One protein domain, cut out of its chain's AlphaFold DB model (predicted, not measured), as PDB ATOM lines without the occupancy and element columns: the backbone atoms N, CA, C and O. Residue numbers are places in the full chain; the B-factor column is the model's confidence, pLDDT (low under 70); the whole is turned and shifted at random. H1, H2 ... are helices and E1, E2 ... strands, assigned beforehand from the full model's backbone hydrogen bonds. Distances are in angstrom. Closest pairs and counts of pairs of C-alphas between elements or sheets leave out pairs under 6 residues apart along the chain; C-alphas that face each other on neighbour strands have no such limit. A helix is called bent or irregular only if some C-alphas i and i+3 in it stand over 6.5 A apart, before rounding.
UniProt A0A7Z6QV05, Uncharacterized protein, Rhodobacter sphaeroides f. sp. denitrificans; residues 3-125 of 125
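Overview. This is residues 3 to 125 of the 125 residues of an uncharacterized protein of Rhodobacter sphaeroides f. sp. denitrificans (UniProt A0A7Z6QV05). What shape is this? Two long antiparallel strands, E2 and E5, form a twisted ribbon through the middle of a rod, with E1, E6, H1 and H4 at one end and E3, E4, H2 and H3 at the other. What is it made of? The printed part has 123 residues with named elements in the order E1, H1, E2, H2, E3, E4, H3, E5, H4, E6, a mixed class; the strongly twisted antiparallel sheet runs E3, E4, E2, E5, E1, E6. It is only just compact, close to loose, with a radius of gyration of the C-alphas of 16.1 A and spans of 49 by 23 by 22 A.

Arrangement. How do the strands pair? E1, residues 3 to 8, is the antiparallel neighbour of E6, residues 122 to 124 (N 7 and O 123, 2.9 A), and of E5, residues 92 to 102, with N 6 and O 98 2.8 A apart. E5 and E2, residues 32 to 42, are antiparallel at 157 degrees, with N 37 and O 97 2.8 A apart; E2 bends by 56 degrees at residue 35. E4, residues 65 to 68, pairs with E2 through N 40 and O 66 at 2.9 A, and forms a hairpin with E3, residues 59 to 62, through N 60 and O 67 at 2.9 A, each pair within hydrogen-bond range. Where are the helices? H1, residues 12 to 20, H2, residues 45 to 54, H3, residues 72 to 85, and H4, residues 105 to 117, are on one face, giving two layers, helices over a sheet. H3 runs along E2 at 12 degrees and H4 along E1 at 10 degrees, both on the local plane. The split strand-helix-strand units, two same-way strands with another between them, are E1, H1, E2; E2, H2, E3; E4, H3, E5; and E5, H4, E6, each crossover right-handed. Which helices meet? H1 touches residues 111 to 115 of H4, about perpendicular at 79 degrees, the closest C-alphas being those of Ala 19 and Arg 114, 5.3 A. H2 and H3 only just touch, only at their ends, with 3 pairs of C-alphas within 8 A, the closest those of Ala 54 and Ile 82, 6.7 A. Every O i to N i+4 pair is within hydrogen-bond range in H1, H2 and H4, and 6 of 10 in H3, which is only just irregular, C-alphas 73 and 76 being 6.8 A apart.

Along the chain. Where do the elements begin and end? E1 begins at C-alpha 3 (169.415, 232.168, 175.916), and E6 ends at C-alpha 124 (175.216, 236.690, 168.384). Which are long? E5 measures 31.2 A, E2 29.8 A and H3 20.7 A from first to last C-alpha.

Size, cuts and confidence. How far does it reach? The two C-alphas farthest apart, those of Ala 27 and Gln 85, are 50.6 A apart, and the printed part has no cut. Which stretches need care? H1 to E2 is a long link of 11 residues; pLDDT is under 70 at residues 22 to 23, 25 to 30 and 72 to 73.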
ATOM      1  N   VAL A   3     168.420 232.936 176.663       90.12
ATOM      2  CA  VAL A   3     169.415 232.168 175.916       90.12
ATOM      3  C   VAL A   3     169.656 232.896 174.607       90.12
ATOM      4  O   VAL A   3     168.702 233.270 173.925       90.12
ATOM      5  N   LYS A   4     170.925 233.124 174.278       91.69
ATOM      6  CA  LYS A   4     171.341 233.620 172.967       91.69
ATOM      7  C   LYS A   4     172.370 232.670 172.382       91.69
ATOM      8  O   LYS A   4     173.197 232.135 173.121       91.69
ATOM      9  N   ARG A   5     172.325 232.500 171.066       90.81
ATOM     10  CA  ARG A   5     173.265 231.670 170.325       90.81
ATOM     11  C   ARG A   5     174.457 232.520 169.902       90.81
ATOM     12  O   ARG A   5     174.281 233.596 169.339       90.81
ATOM     13  N   TYR A   6     175.662 232.074 170.227       91.19
ATOM     14  CA  TYR A   6     176.901 232.792 169.942       91.19
ATOM     15  C   TYR A   6     177.718 232.052 168.901       91.19
ATOM     16  O   TYR A   6     177.952 230.854 169.050       91.19
ATOM     17  N   ARG A   7     178.236 232.785 167.918       89.94
ATOM     18  CA  ARG A   7     179.401 232.373 167.138       89.94
ATOM     19  C   ARG A   7     180.645 232.832 167.887       89.94
ATOM     20  O   ARG A   7     180.758 234.006 168.230       89.94
ATOM     21  N   ILE A   8     181.554 231.904 168.174       87.75
ATOM     22  CA  ILE A   8     182.851 232.186 168.802       87.75
ATOM     23  C   ILE A   8     183.910 231.421 168.015       87.75
ATOM     24  O   ILE A   8     183.815 230.201 167.889       87.75
ATOM     25  N   ASP A   9     184.905 232.128 167.482       84.38
ATOM     26  CA  ASP A   9     186.003 231.494 166.749       84.38
ATOM     27  C   ASP A   9     187.023 230.868 167.717       84.38
ATOM     28  O   ASP A   9     187.814 231.570 168.350       84.38
ATOM     29  N   GLY A  10     186.968 229.541 167.867       80.62
ATOM     30  CA  GLY A  10     187.857 228.738 168.709       80.62
ATOM     31  C   GLY A  10     187.145 228.021 169.862       80.62
ATOM     32  O   GLY A  10     186.012 227.569 169.718       80.62
ATOM     33  N   ASP A  11     187.836 227.848 170.996       82.44
ATOM     34  CA  ASP A  11     187.302 227.132 172.166       82.44
ATOM     35  C   ASP A  11     186.380 228.050 173.000       82.44
ATOM     36  O   ASP A  11     186.871 228.988 173.649       82.44
ATOM     37  N   PRO A  12     185.061 227.780 173.043       80.81
ATOM     38  CA  PRO A  12     184.102 228.613 173.761       80.81
ATOM     39  C   PRO A  12     184.328 228.599 175.273       80.81
ATOM     40  O   PRO A  12     184.113 229.616 175.928       80.81
ATOM     41  N   TYR A  13     184.782 227.488 175.857       84.56
ATOM     42  CA  TYR A  13     184.978 227.384 177.300       84.56
ATOM     43  C   TYR A  13     186.161 228.239 177.730       84.56
ATOM     44  O   TYR A  13     186.084 228.960 178.729       84.56
ATOM     45  N   ARG A  14     187.232 228.234 176.930       87.25
ATOM     46  CA  ARG A  14     188.374 229.127 177.131       87.25
ATOM     47  C   ARG A  14     187.978 230.592 176.950       87.25
ATOM     48  O   ARG A  14     188.376 231.429 177.763       87.25
ATOM     49  N   ALA A  15     187.183 230.898 175.927       87.62
ATOM     50  CA  ALA A  15     186.702 232.250 175.666       87.62
ATOM     51  C   ALA A  15     185.841 232.786 176.822       87.62
ATOM     52  O   ALA A  15     186.098 233.872 177.352       87.62
ATOM     53  N   LEU A  16     184.872 231.990 177.281       87.88
ATOM     54  CA  LEU A  16     183.993 232.328 178.399       87.88
ATOM     55  C   LEU A  16     184.757 232.437 179.718       87.88
ATOM     56  O   LEU A  16     184.532 233.384 180.472       87.88
ATOM     57  N   SER A  17     185.690 231.521 179.991       87.50
ATOM     58  CA  SER A  17     186.564 231.599 181.166       87.50
ATOM     59  C   SER A  17     187.355 232.911 181.182       87.50
ATOM     60  O   SER A  17     187.324 233.635 182.177       87.50
ATOM     61  N   GLY A  18     187.974 233.293 180.058       86.56
ATOM     62  CA  GLY A  18     188.696 234.563 179.939       86.56
ATOM     63  C   GLY A  18     187.801 235.791 180.140       86.56
ATOM     64  O   GLY A  18     188.163 236.706 180.880       86.56
ATOM     65  N   ALA A  19     186.611 235.807 179.533       86.44
ATOM     66  CA  ALA A  19     185.673 236.927 179.644       86.44
ATOM     67  C   ALA A  19     185.051 237.075 181.049       86.44
ATOM     68  O   ALA A  19     184.675 238.179 181.461       86.44
ATOM     69  N   THR A  20     184.945 235.980 181.804       85.50
ATOM     70  CA  THR A  20     184.332 235.976 183.142       85.50
ATOM     71  C   THR A  20     185.343 236.111 184.282       85.50
ATOM     72  O   THR A  20     184.968 236.569 185.362       85.50
ATOM     73  N   ALA A  21     186.630 235.826 184.046       80.62
ATOM     74  CA  ALA A  21     187.680 235.826 185.071       80.62
ATOM     75  C   ALA A  21     187.826 237.151 185.848       80.62
ATOM     76  O   ALA A  21     188.207 237.143 187.017       80.62
ATOM     77  N   GLN A  22     187.513 238.297 185.234       67.88
ATOM     78  CA  GLN A  22     187.630 239.612 185.873       67.88
ATOM     79  C   GLN A  22     186.253 240.201 186.202       67.88
ATOM     80  O   GLN A  22     185.594 240.818 185.366       67.88
ATOM     81  N   GLY A  23     185.796 240.031 187.442       67.69
ATOM     82  CA  GLY A  23     184.634 240.763 187.963       67.69
ATOM     83  C   GLY A  23     183.264 240.241 187.521       67.69
ATOM     84  O   GLY A  23     182.277 240.965 187.652       67.69
ATOM     85  N   TRP A  24     183.167 239.006 187.020       75.44
ATOM     86  CA  TRP A  24     181.884 238.297 186.959       75.44
ATOM     87  C   TRP A  24     181.568 237.753 188.362       75.44
ATOM     88  O   TRP A  24     181.900 236.629 188.719       75.44
ATOM     89  N   THR A  25     181.062 238.630 189.232       64.69
ATOM     90  CA  THR A  25     180.790 238.316 190.649       64.69
ATOM     91  C   THR A  25     179.558 237.427 190.813       64.69
ATOM     92  O   THR A  25     178.720 237.404 189.924       64.69
ATOM     93  N   ALA A  26     179.356 236.822 191.989       57.19
ATOM     94  CA  ALA A  26     178.175 236.007 192.319       57.19
ATOM     95  C   ALA A  26     176.806 236.697 192.089       57.19
ATOM     96  O   ALA A  26     175.795 236.013 191.961       57.19
ATOM     97  N   ALA A  27     176.759 238.034 191.996       59.84
ATOM     98  CA  ALA A  27     175.559 238.788 191.616       59.84
ATOM     99  C   ALA A  27     175.184 238.655 190.121       59.84
ATOM    100  O   ALA A  27     174.047 238.932 189.748       59.84
ATOM    101  N   ARG A  28     176.122 238.222 189.267       65.75
ATOM    102  CA  ARG A  28     175.894 237.804 187.878       65.75
ATOM    103  C   ARG A  28     176.204 236.306 187.797       65.75
ATOM    104  O   ARG A  28     177.372 235.932 187.866       65.75
ATOM    105  N   PRO A  29     175.196 235.426 187.713       64.81
ATOM    106  CA  PRO A  29     175.423 233.990 187.690       64.81
ATOM    107  C   PRO A  29     176.324 233.592 186.520       64.81
ATOM    108  O   PRO A  29     176.393 234.275 185.492       64.81
ATOM    109  N   VAL A  30     177.037 232.484 186.721       68.75
ATOM    110  CA  VAL A  30     177.928 231.884 185.727       68.75
ATOM    111  C   VAL A  30     177.127 231.620 184.446       68.75
ATOM    112  O   VAL A  30     176.016 231.090 184.550       68.75
ATOM    113  N   PRO A  31     177.651 231.979 183.258       78.75
ATOM    114  CA  PRO A  31     176.991 231.655 182.003       78.75
ATOM    115  C   PRO A  31     176.763 230.149 181.911       78.75
ATOM    116  O   PRO A  31     177.701 229.366 182.065       78.75
ATOM    117  N   THR A  32     175.523 229.736 181.671       80.94
ATOM    118  CA  THR A  32     175.250 228.342 181.327       80.94
ATOM    119  C   THR A  32     175.554 228.156 179.850       80.94
ATOM    120  O   THR A  32     175.173 228.988 179.031       80.94
ATOM    121  N   VAL A  33     176.269 227.090 179.506       82.19
ATOM    122  CA  VAL A  33     176.589 226.757 178.115       82.19
ATOM    123  C   VAL A  33     175.731 225.564 177.729       82.19
ATOM    124  O   VAL A  33     175.801 224.513 178.367       82.19
ATOM    125  N   GLY A  34     174.865 225.771 176.745       77.88
ATOM    126  CA  GLY A  34     174.058 224.737 176.120       77.88
ATOM    127  C   GLY A  34     174.881 223.862 175.171       77.88
ATOM    128  O   GLY A  34     176.099 224.031 175.062       77.88
ATOM    129  N   PRO A  35     174.231 222.902 174.496       74.50
ATOM    130  CA  PRO A  35     174.912 222.034 173.549       74.50
ATOM    131  C   PRO A  35     175.557 222.859 172.421       74.50
ATOM    132  O   PRO A  35     175.010 223.895 172.029       74.50
ATOM    133  N   PRO A  36     176.712 222.423 171.893       80.62
ATOM    134  CA  PRO A  36     177.264 223.020 170.692       80.62
ATOM    135  C   PRO A  36     176.363 222.755 169.488       80.62
ATOM    136  O   PRO A  36     175.683 221.730 169.413       80.62
ATOM    137  N   TYR A  37     176.460 223.641 168.508       86.38
ATOM    138  CA  TYR A  37     175.928 223.445 167.172       86.38
ATOM    139  C   TYR A  37     177.035 223.687 166.154       86.38
ATOM    140  O   TYR A  37     177.991 224.419 166.411       86.38
ATOM    141  N   CYS A  38     176.869 223.119 164.970       88.38
ATOM    142  CA  CYS A  38     177.703 223.400 163.813       88.38
ATOM    143  C   CYS A  38     176.870 224.101 162.753       88.38
ATOM    144  O   CYS A  38     175.746 223.685 162.475       88.38
ATOM    145  N   VAL A  39     177.424 225.149 162.161       90.69
ATOM    146  CA  VAL A  39     176.827 225.827 161.018       90.69
ATOM    147  C   VAL A  39     177.655 225.545 159.796       90.69
ATOM    148  O   VAL A  39     178.879 225.657 159.834       90.69
ATOM    149  N   ILE A  40     176.963 225.234 158.712       92.69
ATOM    150  CA  ILE A  40     177.534 225.196 157.376       92.69
ATOM    151  C   ILE A  40     176.846 226.284 156.561       92.69
ATOM    152  O   ILE A  40     175.648 226.185 156.281       92.69
ATOM    153  N   ARG A  41     177.604 227.312 156.185       94.62
ATOM    154  CA  ARG A  41     177.175 228.344 155.243       94.62
ATOM    155  C   ARG A  41     177.586 227.933 153.850       94.62
ATOM    156  O   ARG A  41     178.764 227.721 153.586       94.62
ATOM    157  N   PHE A  42     176.610 227.890 152.958       95.81
ATOM    158  CA  PHE A  42     176.818 227.613 151.544       95.81
ATOM    159  C   PHE A  42     176.870 228.911 150.738       95.81
ATOM    160  O   PHE A  42     176.188 229.878 151.074       95.81
ATOM    161  N   GLU A  43     177.626 228.919 149.640       95.69
ATOM    162  CA  GLU A  43     177.573 230.008 148.655       95.69
ATOM    163  C   GLU A  43     176.255 230.020 147.865       95.69
ATOM    164  O   GLU A  43     175.796 231.078 147.436       95.69
ATOM    165  N   THR A  44     175.639 228.847 147.662       96.19
ATOM    166  CA  THR A  44     174.437 228.691 146.830       96.19
ATOM    167  C   THR A  44     173.412 227.724 147.428       96.19
ATOM    168  O   THR A  44     173.750 226.784 148.151       96.19
ATOM    169  N   GLU A  45     172.136 227.906 147.071       95.88
ATOM    170  CA  GLU A  45     171.057 226.972 147.439       95.88
ATOM    171  C   GLU A  45     171.240 225.584 146.805       95.88
ATOM    172  O   GLU A  45     170.798 224.575 147.361       95.88
ATOM    173  N   ALA A  46     171.904 225.513 145.646       94.69
ATOM    174  CA  ALA A  46     172.188 224.256 144.963       94.69
ATOM    175  C   ALA A  46     173.166 223.392 145.772       94.69
ATOM    176  O   ALA A  46     172.909 222.205 145.970       94.69
ATOM    177  N   ASP A  47     174.234 223.994 146.302       95.00
ATOM    178  CA  ASP A  47     175.200 223.305 147.163       95.00
ATOM    179  C   ASP A  47     174.563 222.881 148.488       95.00
ATOM    180  O   ASP A  47     174.728 221.744 148.930       95.00
ATOM    181  N   GLN A  48     173.748 223.760 149.083       95.19
ATOM    182  CA  GLN A  48     172.980 223.426 150.281       95.19
ATOM    183  C   GLN A  48     172.050 222.228 150.034       95.19
ATOM    184  O   GLN A  48     171.966 221.311 150.853       95.19
ATOM    185  N   THR A  49     171.359 222.206 148.892       93.25
ATOM    186  CA  THR A  49     170.462 221.108 148.512       93.25
ATOM    187  C   THR A  49     171.239 219.812 148.305       93.25
ATOM    188  O   THR A  49     170.840 218.774 148.828       93.25
ATOM    189  N   LEU A  50     172.369 219.867 147.595       93.69
ATOM    190  CA  LEU A  50     173.236 218.711 147.382       93.69
ATOM    191  C   LEU A  50     173.749 218.141 148.708       93.69
ATOM    192  O   LEU A  50     173.702 216.928 148.911       93.69
ATOM    193  N   PHE A  51     174.171 219.003 149.634       93.88
ATOM    194  CA  PHE A  51     174.572 218.579 150.971       93.88
ATOM    195  C   PHE A  51     173.433 217.870 151.705       93.88
ATOM    196  O   PHE A  51     173.635 216.785 152.241       93.88
ATOM    197  N   ARG A  52     172.221 218.437 151.691       92.12
ATOM    198  CA  ARG A  52     171.042 217.852 152.355       92.12
ATOM    199  C   ARG A  52     170.599 216.517 151.763       92.12
ATOM    200  O   ARG A  52     169.978 215.729 152.465       92.12
ATOM    201  N   LEU A  53     170.897 216.247 150.493       91.94
ATOM    202  CA  LEU A  53     170.647 214.929 149.903       91.94
ATOM    203  C   LEU A  53     171.587 213.857 150.471       91.94
ATOM    204  O   LEU A  53     171.197 212.695 150.549       91.94
ATOM    205  N   ALA A  54     172.800 214.246 150.867       90.69
ATOM    206  CA  ALA A  54     173.808 213.352 151.432       90.69
ATOM    207  C   ALA A  54     173.801 213.312 152.973       90.69
ATOM    208  O   ALA A  54     174.235 212.328 153.569       90.69
ATOM    209  N   TYR A  55     173.322 214.371 153.628       90.69
ATOM    210  CA  TYR A  55     173.224 214.476 155.079       90.69
ATOM    211  C   TYR A  55     171.808 214.139 155.554       90.69
ATOM    212  O   TYR A  55     170.866 214.890 155.316       90.69
ATOM    213  N   HIS A  56     171.657 213.003 156.235       83.81
ATOM    214  CA  HIS A  56     170.345 212.439 156.574       83.81
ATOM    215  C   HIS A  56     169.817 212.797 157.970       83.81
ATOM    216  O   HIS A  56     168.739 212.336 158.337       83.81
ATOM    217  N   ASP A  57     170.556 213.581 158.755       86.38
ATOM    218  CA  ASP A  57     170.123 213.973 160.097       86.38
ATOM    219  C   ASP A  57     169.314 215.280 160.087       86.38
ATOM    220  O   ASP A  57     169.262 216.018 159.096       86.38
ATOM    221  N   VAL A  58     168.686 215.583 161.220       84.62
ATOM    222  CA  VAL A  58     167.917 216.807 161.423       84.62
ATOM    223  C   VAL A  58     168.848 218.019 161.392       84.62
ATOM    224  O   VAL A  58     169.841 218.095 162.117       84.62
ATOM    225  N   CYS A  59     168.495 218.996 160.562       89.06
ATOM    226  CA  CYS A  59     169.129 220.306 160.520       89.06
ATOM    227  C   CYS A  59     168.070 221.410 160.448       89.06
ATOM    228  O   CYS A  59     167.006 221.239 159.847       89.06
ATOM    229  N   GLU A  60     168.370 222.547 161.065       90.69
ATOM    230  CA  GLU A  60     167.586 223.773 160.929       90.69
ATOM    231  C   GLU A  60     168.125 224.574 159.734       90.69
ATOM    232  O   GLU A  60     169.337 224.651 159.530       90.69
ATOM    233  N   VAL A  61     167.234 225.171 158.939       92.12
ATOM    234  CA  VAL A  61     167.601 225.929 157.732       92.12
ATOM    235  C   VAL A  61     167.345 227.415 157.963       92.12
ATOM    236  O   VAL A  61     166.210 227.806 158.238       92.12
ATOM    237  N   PHE A  62     168.374 228.246 157.790       91.56
ATOM    238  CA  PHE A  62     168.281 229.705 157.892       91.56
ATOM    239  C   PHE A  62     168.910 230.363 156.659       91.56
ATOM    240  O   PHE A  62     170.102 230.673 156.624       91.56
ATOM    241  N   GLY A  63     168.112 230.546 155.605       93.56
ATOM    242  CA  GLY A  63     168.639 230.962 154.303       93.56
ATOM    243  C   GLY A  63     169.671 229.950 153.802       93.56
ATOM    244  O   GLY A  63     169.368 228.765 153.700       93.56
ATOM    245  N   LEU A  64     170.906 230.400 153.562       95.25
ATOM    246  CA  LEU A  64     172.020 229.546 153.129       95.25
ATOM    247  C   LEU A  64     172.772 228.857 154.285       95.25
ATOM    248  O   LEU A  64     173.824 228.275 154.052       95.25
ATOM    249  N   ASP A  65     172.299 228.976 155.530       94.19
ATOM    250  CA  ASP A  65     172.896 228.301 156.693       94.19
ATOM    251  C   ASP A  65     172.138 227.015 156.974       94.19
ATOM    252  O   ASP A  65     170.904 227.008 157.017       94.19
ATOM    253  N   LEU A  66     172.888 225.947 157.229       92.94
ATOM    254  CA  LEU A  66     172.379 224.755 157.894       92.94
ATOM    255  C   LEU A  66     172.966 224.677 159.292       92.94
ATOM    256  O   LEU A  66     174.185 224.622 159.440       92.94
ATOM    257  N   VAL A  67     172.098 224.638 160.299       90.75
ATOM    258  CA  VAL A  67     172.484 224.464 161.700       90.75
ATOM    259  C   VAL A  67     172.232 223.017 162.094       90.75
ATOM    260  O   VAL A  67     171.117 222.505 161.988       90.75
ATOM    261  N   ILE A  68     173.286 222.356 162.546       89.56
ATOM    262  CA  ILE A  68     173.303 220.945 162.897       89.56
ATOM    263  C   ILE A  68     173.535 220.823 164.403       89.56
ATOM    264  O   ILE A  68     174.518 221.349 164.931       89.56
ATOM    265  N   GLY A  69     172.641 220.112 165.092       83.94
ATOM    266  CA  GLY A  69     172.717 219.841 166.532       83.94
ATOM    267  C   GLY A  69     173.721 218.744 166.886       83.94
ATOM    268  O   GLY A  69     173.348 217.739 167.484       83.94
ATOM    269  N   ILE A  70     174.979 218.917 166.489       77.88
ATOM    270  CA  ILE A  70     176.085 218.016 166.829       77.88
ATOM    271  C   ILE A  70     177.115 218.803 167.635       77.88
ATOM    272  O   ILE A  70     177.364 219.975 167.354       77.88
ATOM    273  N   ASP A  71     177.747 218.132 168.603       70.50
ATOM    274  CA  ASP A  71     178.902 218.670 169.321       70.50
ATOM    275  C   ASP A  71     179.933 219.226 168.321       70.50
ATOM    276  O   ASP A  71     180.368 218.515 167.416       70.50
ATOM    277  N   GLY A  72     180.339 220.487 168.473       64.31
ATOM    278  CA  GLY A  72     181.206 221.188 167.529       64.31
ATOM    279  C   GLY A  72     182.540 220.470 167.308       64.31
ATOM    280  O   GLY A  72     183.070 220.476 166.197       64.31
ATOM    281  N   HIS A  73     183.049 219.758 168.322       67.50
ATOM    282  CA  HIS A  73     184.255 218.933 168.183       67.50
ATOM    283  C   HIS A  73     184.037 217.693 167.302       67.50
ATOM    284  O   HIS A  73     184.963 217.232 166.634       67.50
ATOM    285  N   CYS A  74     182.812 217.171 167.272       72.00
ATOM    286  CA  CYS A  74     182.406 216.020 166.470       72.00
ATOM    287  C   CYS A  74     181.843 216.421 165.102       72.00
ATOM    288  O   CYS A  74     181.819 215.599 164.185       72.00
ATOM    289  N   ALA A  75     181.413 217.670 164.938       78.50
ATOM    290  CA  ALA A  75     180.721 218.108 163.741       78.50
ATOM    291  C   ALA A  75     181.621 218.081 162.506       78.50
ATOM    292  O   ALA A  75     181.228 217.526 161.483       78.50
ATOM    293  N   TRP A  76     182.849 218.605 162.594       81.00
ATOM    294  CA  TRP A  76     183.768 218.627 161.450       81.00
ATOM    295  C   TRP A  76     184.094 217.225 160.900       81.00
ATOM    296  O   TRP A  76     183.954 217.030 159.690       81.00
ATOM    297  N   PRO A  77     184.449 216.220 161.729       84.38
ATOM    298  CA  PRO A  77     184.575 214.833 161.276       84.38
ATOM    299  C   PRO A  77     183.336 214.264 160.571       84.38
ATOM    300  O   PRO A  77     183.491 213.432 159.680       84.38
ATOM    301  N   VAL A  78     182.129 214.704 160.943       86.06
ATOM    302  CA  VAL A  78     180.866 214.257 160.334       86.06
ATOM    303  C   VAL A  78     180.604 214.956 158.998       86.06
ATOM    304  O   VAL A  78     180.255 214.298 158.019       86.06
ATOM    305  N   VAL A  79     180.792 216.276 158.921       88.75
ATOM    306  CA  VAL A  79     180.425 217.060 157.727       88.75
ATOM    307  C   VAL A  79     181.508 217.035 156.650       88.75
ATOM    308  O   VAL A  79     181.196 217.030 155.459       88.75
ATOM    309  N   LYS A  80     182.789 216.965 157.035       89.94
ATOM    310  CA  LYS A  80     183.923 217.037 156.104       89.94
ATOM    311  C   LYS A  80     183.883 215.961 155.008       89.94
ATOM    312  O   LYS A  80     184.076 216.334 153.852       89.94
ATOM    313  N   PRO A  81     183.632 214.667 155.294       90.94
ATOM    314  CA  PRO A  81     183.576 213.647 154.246       90.94
ATOM    315  C   PRO A  81     182.502 213.939 153.194       90.94
ATOM    316  O   PRO A  81     182.747 213.755 152.005       90.94
ATOM    317  N   ILE A  82     181.346 214.455 153.621       92.75
ATOM    318  CA  ILE A  82     180.231 214.811 152.735       92.75
ATOM    319  C   ILE A  82     180.639 215.975 151.830       92.75
ATOM    320  O   ILE A  82     180.502 215.898 150.609       92.75
ATOM    321  N   LEU A  83     181.212 217.030 152.417       92.69
ATOM    322  CA  LEU A  83     181.702 218.198 151.682       92.69
ATOM    323  C   LEU A  83     182.785 217.828 150.659       92.69
ATOM    324  O   LEU A  83     182.800 218.370 149.555       92.69
ATOM    325  N   GLN A  84     183.675 216.895 151.004       92.81
ATOM    326  CA  GLN A  84     184.715 216.406 150.099       92.81
ATOM    327  C   GLN A  84     184.134 215.591 148.941       92.81
ATOM    328  O   GLN A  84     184.480 215.844 147.791       92.81
ATOM    329  N   GLN A  85     183.233 214.646 149.221       91.44
ATOM    330  CA  GLN A  85     182.604 213.817 148.187       91.44
ATOM    331  C   GLN A  85     181.785 214.649 147.196       91.44
ATOM    332  O   GLN A  85     181.799 214.377 145.998       91.44
ATOM    333  N   ALA A  86     181.124 215.698 147.679       90.25
ATOM    334  CA  ALA A  86     180.351 216.617 146.855       90.25
ATOM    335  C   ALA A  86     181.196 217.730 146.197       90.25
ATOM    336  O   ALA A  86     180.644 218.567 145.488       90.25
ATOM    337  N   SER A  87     182.522 217.762 146.406       91.50
ATOM    338  CA  SER A  87     183.411 218.823 145.895       91.50
ATOM    339  C   SER A  87     182.941 220.240 146.284       91.50
ATOM    340  O   SER A  87     182.871 221.156 145.462       91.50
ATOM    341  N   MET A  88     182.564 220.414 147.555       92.88
ATOM    342  CA  MET A  88     182.057 221.678 148.118       92.88
ATOM    343  C   MET A  88     182.965 222.270 149.199       92.88
ATOM    344  O   MET A  88     182.660 223.341 149.702       92.88
ATOM    345  N   ALA A  89     184.063 221.603 149.565       89.12
ATOM    346  CA  ALA A  89     184.908 222.013 150.691       89.12
ATOM    347  C   ALA A  89     185.423 223.464 150.598       89.12
ATOM    348  O   ALA A  89     185.552 224.110 151.631       89.12
ATOM    349  N   ASP A  90     185.655 223.973 149.385       90.94
ATOM    350  CA  ASP A  90     186.145 225.340 149.147       90.94
ATOM    351  C   ASP A  90     185.017 226.372 148.938       90.94
ATOM    352  O   ASP A  90     185.298 227.545 148.722       90.94
ATOM    353  N   ARG A  91     183.748 225.938 148.968       91.12
ATOM    354  CA  ARG A  91     182.537 226.751 148.709       91.12
ATOM    355  C   ARG A  91     181.591 226.782 149.910       91.12
ATOM    356  O   ARG A  91     180.396 227.066 149.783       91.12
ATOM    357  N   VAL A  92     182.114 226.406 151.073       93.31
ATOM    358  CA  VAL A  92     181.386 226.447 152.333       93.31
ATOM    359  C   VAL A  92     182.257 227.028 153.426       93.31
ATOM    360  O   VAL A  92     183.462 226.790 153.490       93.31
ATOM    361  N   GLU A  93     181.616 227.736 154.338       90.31
ATOM    362  CA  GLU A  93     182.216 228.123 155.603       90.31
ATOM    363  C   GLU A  93     181.601 227.275 156.714       90.31
ATOM    364  O   GLU A  93     180.387 227.056 156.742       90.31
ATOM    365  N   VAL A  94     182.438 226.785 157.630       87.75
ATOM    366  CA  VAL A  94     181.987 225.985 158.771       87.75
ATOM    367  C   VAL A  94     182.466 226.611 160.067       87.75
ATOM    368  O   VAL A  94     183.651 226.901 160.225       87.75
ATOM    369  N   TRP A  95     181.544 226.803 161.004       86.50
ATOM    370  CA  TRP A  95     181.848 227.323 162.333       86.50
ATOM    371  C   TRP A  95     180.946 226.704 163.395       86.50
ATOM    372  O   TRP A  95     179.915 226.102 163.100       86.50
ATOM    373  N   ASN A  96     181.339 226.878 164.653       84.94
ATOM    374  CA  ASN A  96     180.567 226.403 165.791       84.94
ATOM    375  C   ASN A  96     179.690 227.521 166.357       84.94
ATOM    376  O   ASN A  96     180.094 228.688 166.396       84.94
ATOM    377  N   LEU A  97     178.508 227.143 166.834       87.31
ATOM    378  CA  LEU A  97     177.667 227.984 167.668       87.31
ATOM    379  C   LEU A  97     177.496 227.362 169.048       87.31
ATOM    380  O   LEU A  97     177.521 226.143 169.209       87.31
ATOM    381  N   PHE A  98     177.268 228.215 170.037       86.81
ATOM    382  CA  PHE A  98     177.029 227.798 171.410       86.81
ATOM    383  C   PHE A  98     175.885 228.604 171.992       86.81
ATOM    384  O   PHE A  98     175.878 229.836 171.927       86.81
ATOM    385  N   ASP A  99     174.925 227.911 172.587       88.81
ATOM    386  CA  ASP A  99     173.874 228.575 173.337       88.81
ATOM    387  C   ASP A  99     174.438 229.008 174.686       88.81
ATOM    388  O   ASP A  99     174.963 228.199 175.448       88.81
ATOM    389  N   VAL A 100     174.345 230.296 174.995       88.94
ATOM    390  CA  VAL A 100     174.755 230.835 176.290       88.94
ATOM    391  C   VAL A 100     173.517 231.363 176.993       88.94
ATOM    392  O   VAL A 100     172.784 232.181 176.440       88.94
ATOM    393  N   GLY A 101     173.271 230.888 178.210       90.38
ATOM    394  CA  GLY A 101     172.190 231.344 179.072       90.38
ATOM    395  C   GLY A 101     172.680 232.372 180.086       90.38
ATOM    396  O   GLY A 101     173.576 232.092 180.884       90.38
ATOM    397  N   LEU A 102     172.065 233.557 180.086       90.00
ATOM    398  CA  LEU A 102     172.304 234.618 181.068       90.00
ATOM    399  C   LEU A 102     170.983 235.156 181.635       90.00
ATOM    400  O   LEU A 102     169.914 234.937 181.065       90.00
ATOM    401  N   PRO A 103     170.983 235.848 182.787       88.50
ATOM    402  CA  PRO A 103     169.738 236.346 183.372       88.50
ATOM    403  C   PRO A 103     169.078 237.447 182.552       88.50
ATOM    404  O   PRO A 103     167.854 237.436 182.416       88.50
ATOM    405  N   THR A 104     169.875 238.383 182.026       89.44
ATOM    406  CA  THR A 104     169.376 239.592 181.363       89.44
ATOM    407  C   THR A 104     170.031 239.835 180.004       89.44
ATOM    408  O   THR A 104     171.131 239.362 179.723       89.44
ATOM    409  N   ALA A 105     169.370 240.628 179.156       89.94
ATOM    410  CA  ALA A 105     169.926 241.048 177.870       89.94
ATOM    411  C   ALA A 105     171.200 241.897 178.041       89.94
ATOM    412  O   ALA A 105     172.155 241.710 177.296       89.94
ATOM    413  N   ALA A 106     171.257 242.743 179.076       90.25
ATOM    414  CA  ALA A 106     172.434 243.557 179.386       90.25
ATOM    415  C   ALA A 106     173.661 242.711 179.782       90.25
ATOM    416  O   ALA A 106     174.805 243.105 179.536       90.25
ATOM    417  N   ASP A 107     173.443 241.529 180.372       89.25
ATOM    418  CA  ASP A 107     174.528 240.585 180.650       89.25
ATOM    419  C   ASP A 107     175.105 240.006 179.353       89.25
ATOM    420  O   ASP A 107     176.323 239.878 179.243       89.25
ATOM    421  N   HIS A 108     174.265 239.731 178.348       91.06
ATOM    422  CA  HIS A 108     174.727 239.303 177.023       91.06
ATOM    423  C   HIS A 108     175.566 240.373 176.330       91.06
ATOM    424  O   HIS A 108     176.609 240.048 175.759       91.06
ATOM    425  N   ASP A 109     175.142 241.633 176.412       91.94
ATOM    426  CA  ASP A 109     175.876 242.753 175.823       91.94
ATOM    427  C   ASP A 109     177.222 242.950 176.539       91.94
ATOM    428  O   ASP A 109     178.259 243.131 175.896       91.94
ATOM    429  N   THR A 110     177.236 242.814 177.874       90.56
ATOM    430  CA  THR A 110     178.480 242.848 178.655       90.56
ATOM    431  C   THR A 110     179.410 241.696 178.276       90.56
ATOM    432  O   THR A 110     180.609 241.911 178.097       90.56
ATOM    433  N   LEU A 111     178.885 240.471 178.166       90.62
ATOM    434  CA  LEU A 111     179.673 239.299 177.791       90.62
ATOM    435  C   LEU A 111     180.292 239.481 176.403       90.62
ATOM    436  O   LEU A 111     181.492 239.271 176.241       90.62
ATOM    437  N   LEU A 112     179.501 239.930 175.426       92.31
ATOM    438  CA  LEU A 112     179.959 240.151 174.057       92.31
ATOM    439  C   LEU A 112     181.073 241.205 173.990       92.31
ATOM    440  O   LEU A 112     182.089 240.992 173.327       92.31
ATOM    441  N   ALA A 113     180.919 242.317 174.715       91.38
ATOM    442  CA  ALA A 113     181.951 243.346 174.802       91.38
ATOM    443  C   ALA A 113     183.258 242.797 175.399       91.38
ATOM    444  O   ALA A 113     184.344 243.106 174.910       91.38
ATOM    445  N   ARG A 114     183.163 241.946 176.425       91.25
ATOM    446  CA  ARG A 114     184.333 241.337 177.070       91.25
ATOM    447  C   ARG A 114     185.025 240.298 176.203       91.25
ATOM    448  O   ARG A 114     186.247 240.308 176.165       91.25
ATOM    449  N   LEU A 115     184.274 239.443 175.508       91.56
ATOM    450  CA  LEU A 115     184.831 238.478 174.552       91.56
ATOM    451  C   LEU A 115     185.673 239.195 173.490       91.56
ATOM    452  O   LEU A 115     186.822 238.833 173.250       91.56
ATOM    453  N   ARG A 116     185.142 240.287 172.930       92.19
ATOM    454  CA  ARG A 116     185.866 241.114 171.956       92.19
ATOM    455  C   ARG A 116     187.087 241.800 172.569       92.19
ATOM    456  O   ARG A 116     188.148 241.818 171.956       92.19
ATOM    457  N   ALA A 117     186.966 242.323 173.791       90.50
ATOM    458  CA  ALA A 117     188.079 242.964 174.496       90.50
ATOM    459  C   ALA A 117     189.219 241.990 174.845       90.50
ATOM    460  O   ALA A 117     190.373 242.406 174.924       90.50
ATOM    461  N   THR A 118     188.919 240.701 175.029       88.44
ATOM    462  CA  THR A 118     189.920 239.643 175.247       88.44
ATOM    463  C   THR A 118     190.439 239.023 173.945       88.44
ATOM    464  O   THR A 118     191.202 238.061 173.995       88.44
ATOM    465  N   GLY A 119     190.084 239.602 172.791       89.25
ATOM    466  CA  GLY A 119     190.618 239.240 171.479       89.25
ATOM    467  C   GLY A 119     189.853 238.137 170.750       89.25
ATOM    468  O   GLY A 119     190.319 237.685 169.708       89.25
ATOM    469  N   TRP A 120     188.697 237.705 171.257       90.75
ATOM    470  CA  TRP A 120     187.871 236.710 170.576       90.75
ATOM    471  C   TRP A 120     186.985 237.358 169.518       90.75
ATOM    472  O   TRP A 120     186.304 238.357 169.773       90.75
ATOM    473  N   LEU A 121     186.940 236.737 168.341       89.50
ATOM    474  CA  LEU A 121     185.925 237.034 167.341       89.50
ATOM    475  C   LEU A 121     184.615 236.378 167.789       89.50
ATOM    476  O   LEU A 121     184.486 235.153 167.769       89.50
ATOM    477  N   ALA A 122     183.685 237.207 168.266       90.69
ATOM    478  CA  ALA A 122     182.399 236.758 168.780       90.69
ATOM    479  C   ALA A 122     181.237 237.661 168.341       90.69
ATOM    480  O   ALA A 122     181.335 238.901 168.340       90.69
ATOM    481  N   ASP A 123     180.113 237.019 168.043       92.38
ATOM    482  CA  ASP A 123     178.849 237.620 167.632       92.38
ATOM    483  C   ASP A 123     177.660 236.759 168.077       92.38
ATOM    484  O   ASP A 123     177.814 235.603 168.472       92.38
ATOM    485  N   ILE A 124     176.479 237.375 168.101       90.88
ATOM    486  CA  ILE A 124     175.216 236.690 168.384       90.88
ATOM    487  C   ILE A 124     174.601 236.342 167.028       90.88
ATOM    488  O   ILE A 124     174.431 237.245 166.208       90.88
ATOM    489  N   TYR A 125     174.299 235.058 166.840       87.56
ATOM    490  CA  TYR A 125     173.691 234.485 165.639       87.56
ATOM    491  C   TYR A 125     172.163 234.587 165.695       87.56
ATOM    492  O   TYR A 125     171.594 234.286 166.774       87.56
TER     493      TYR A 125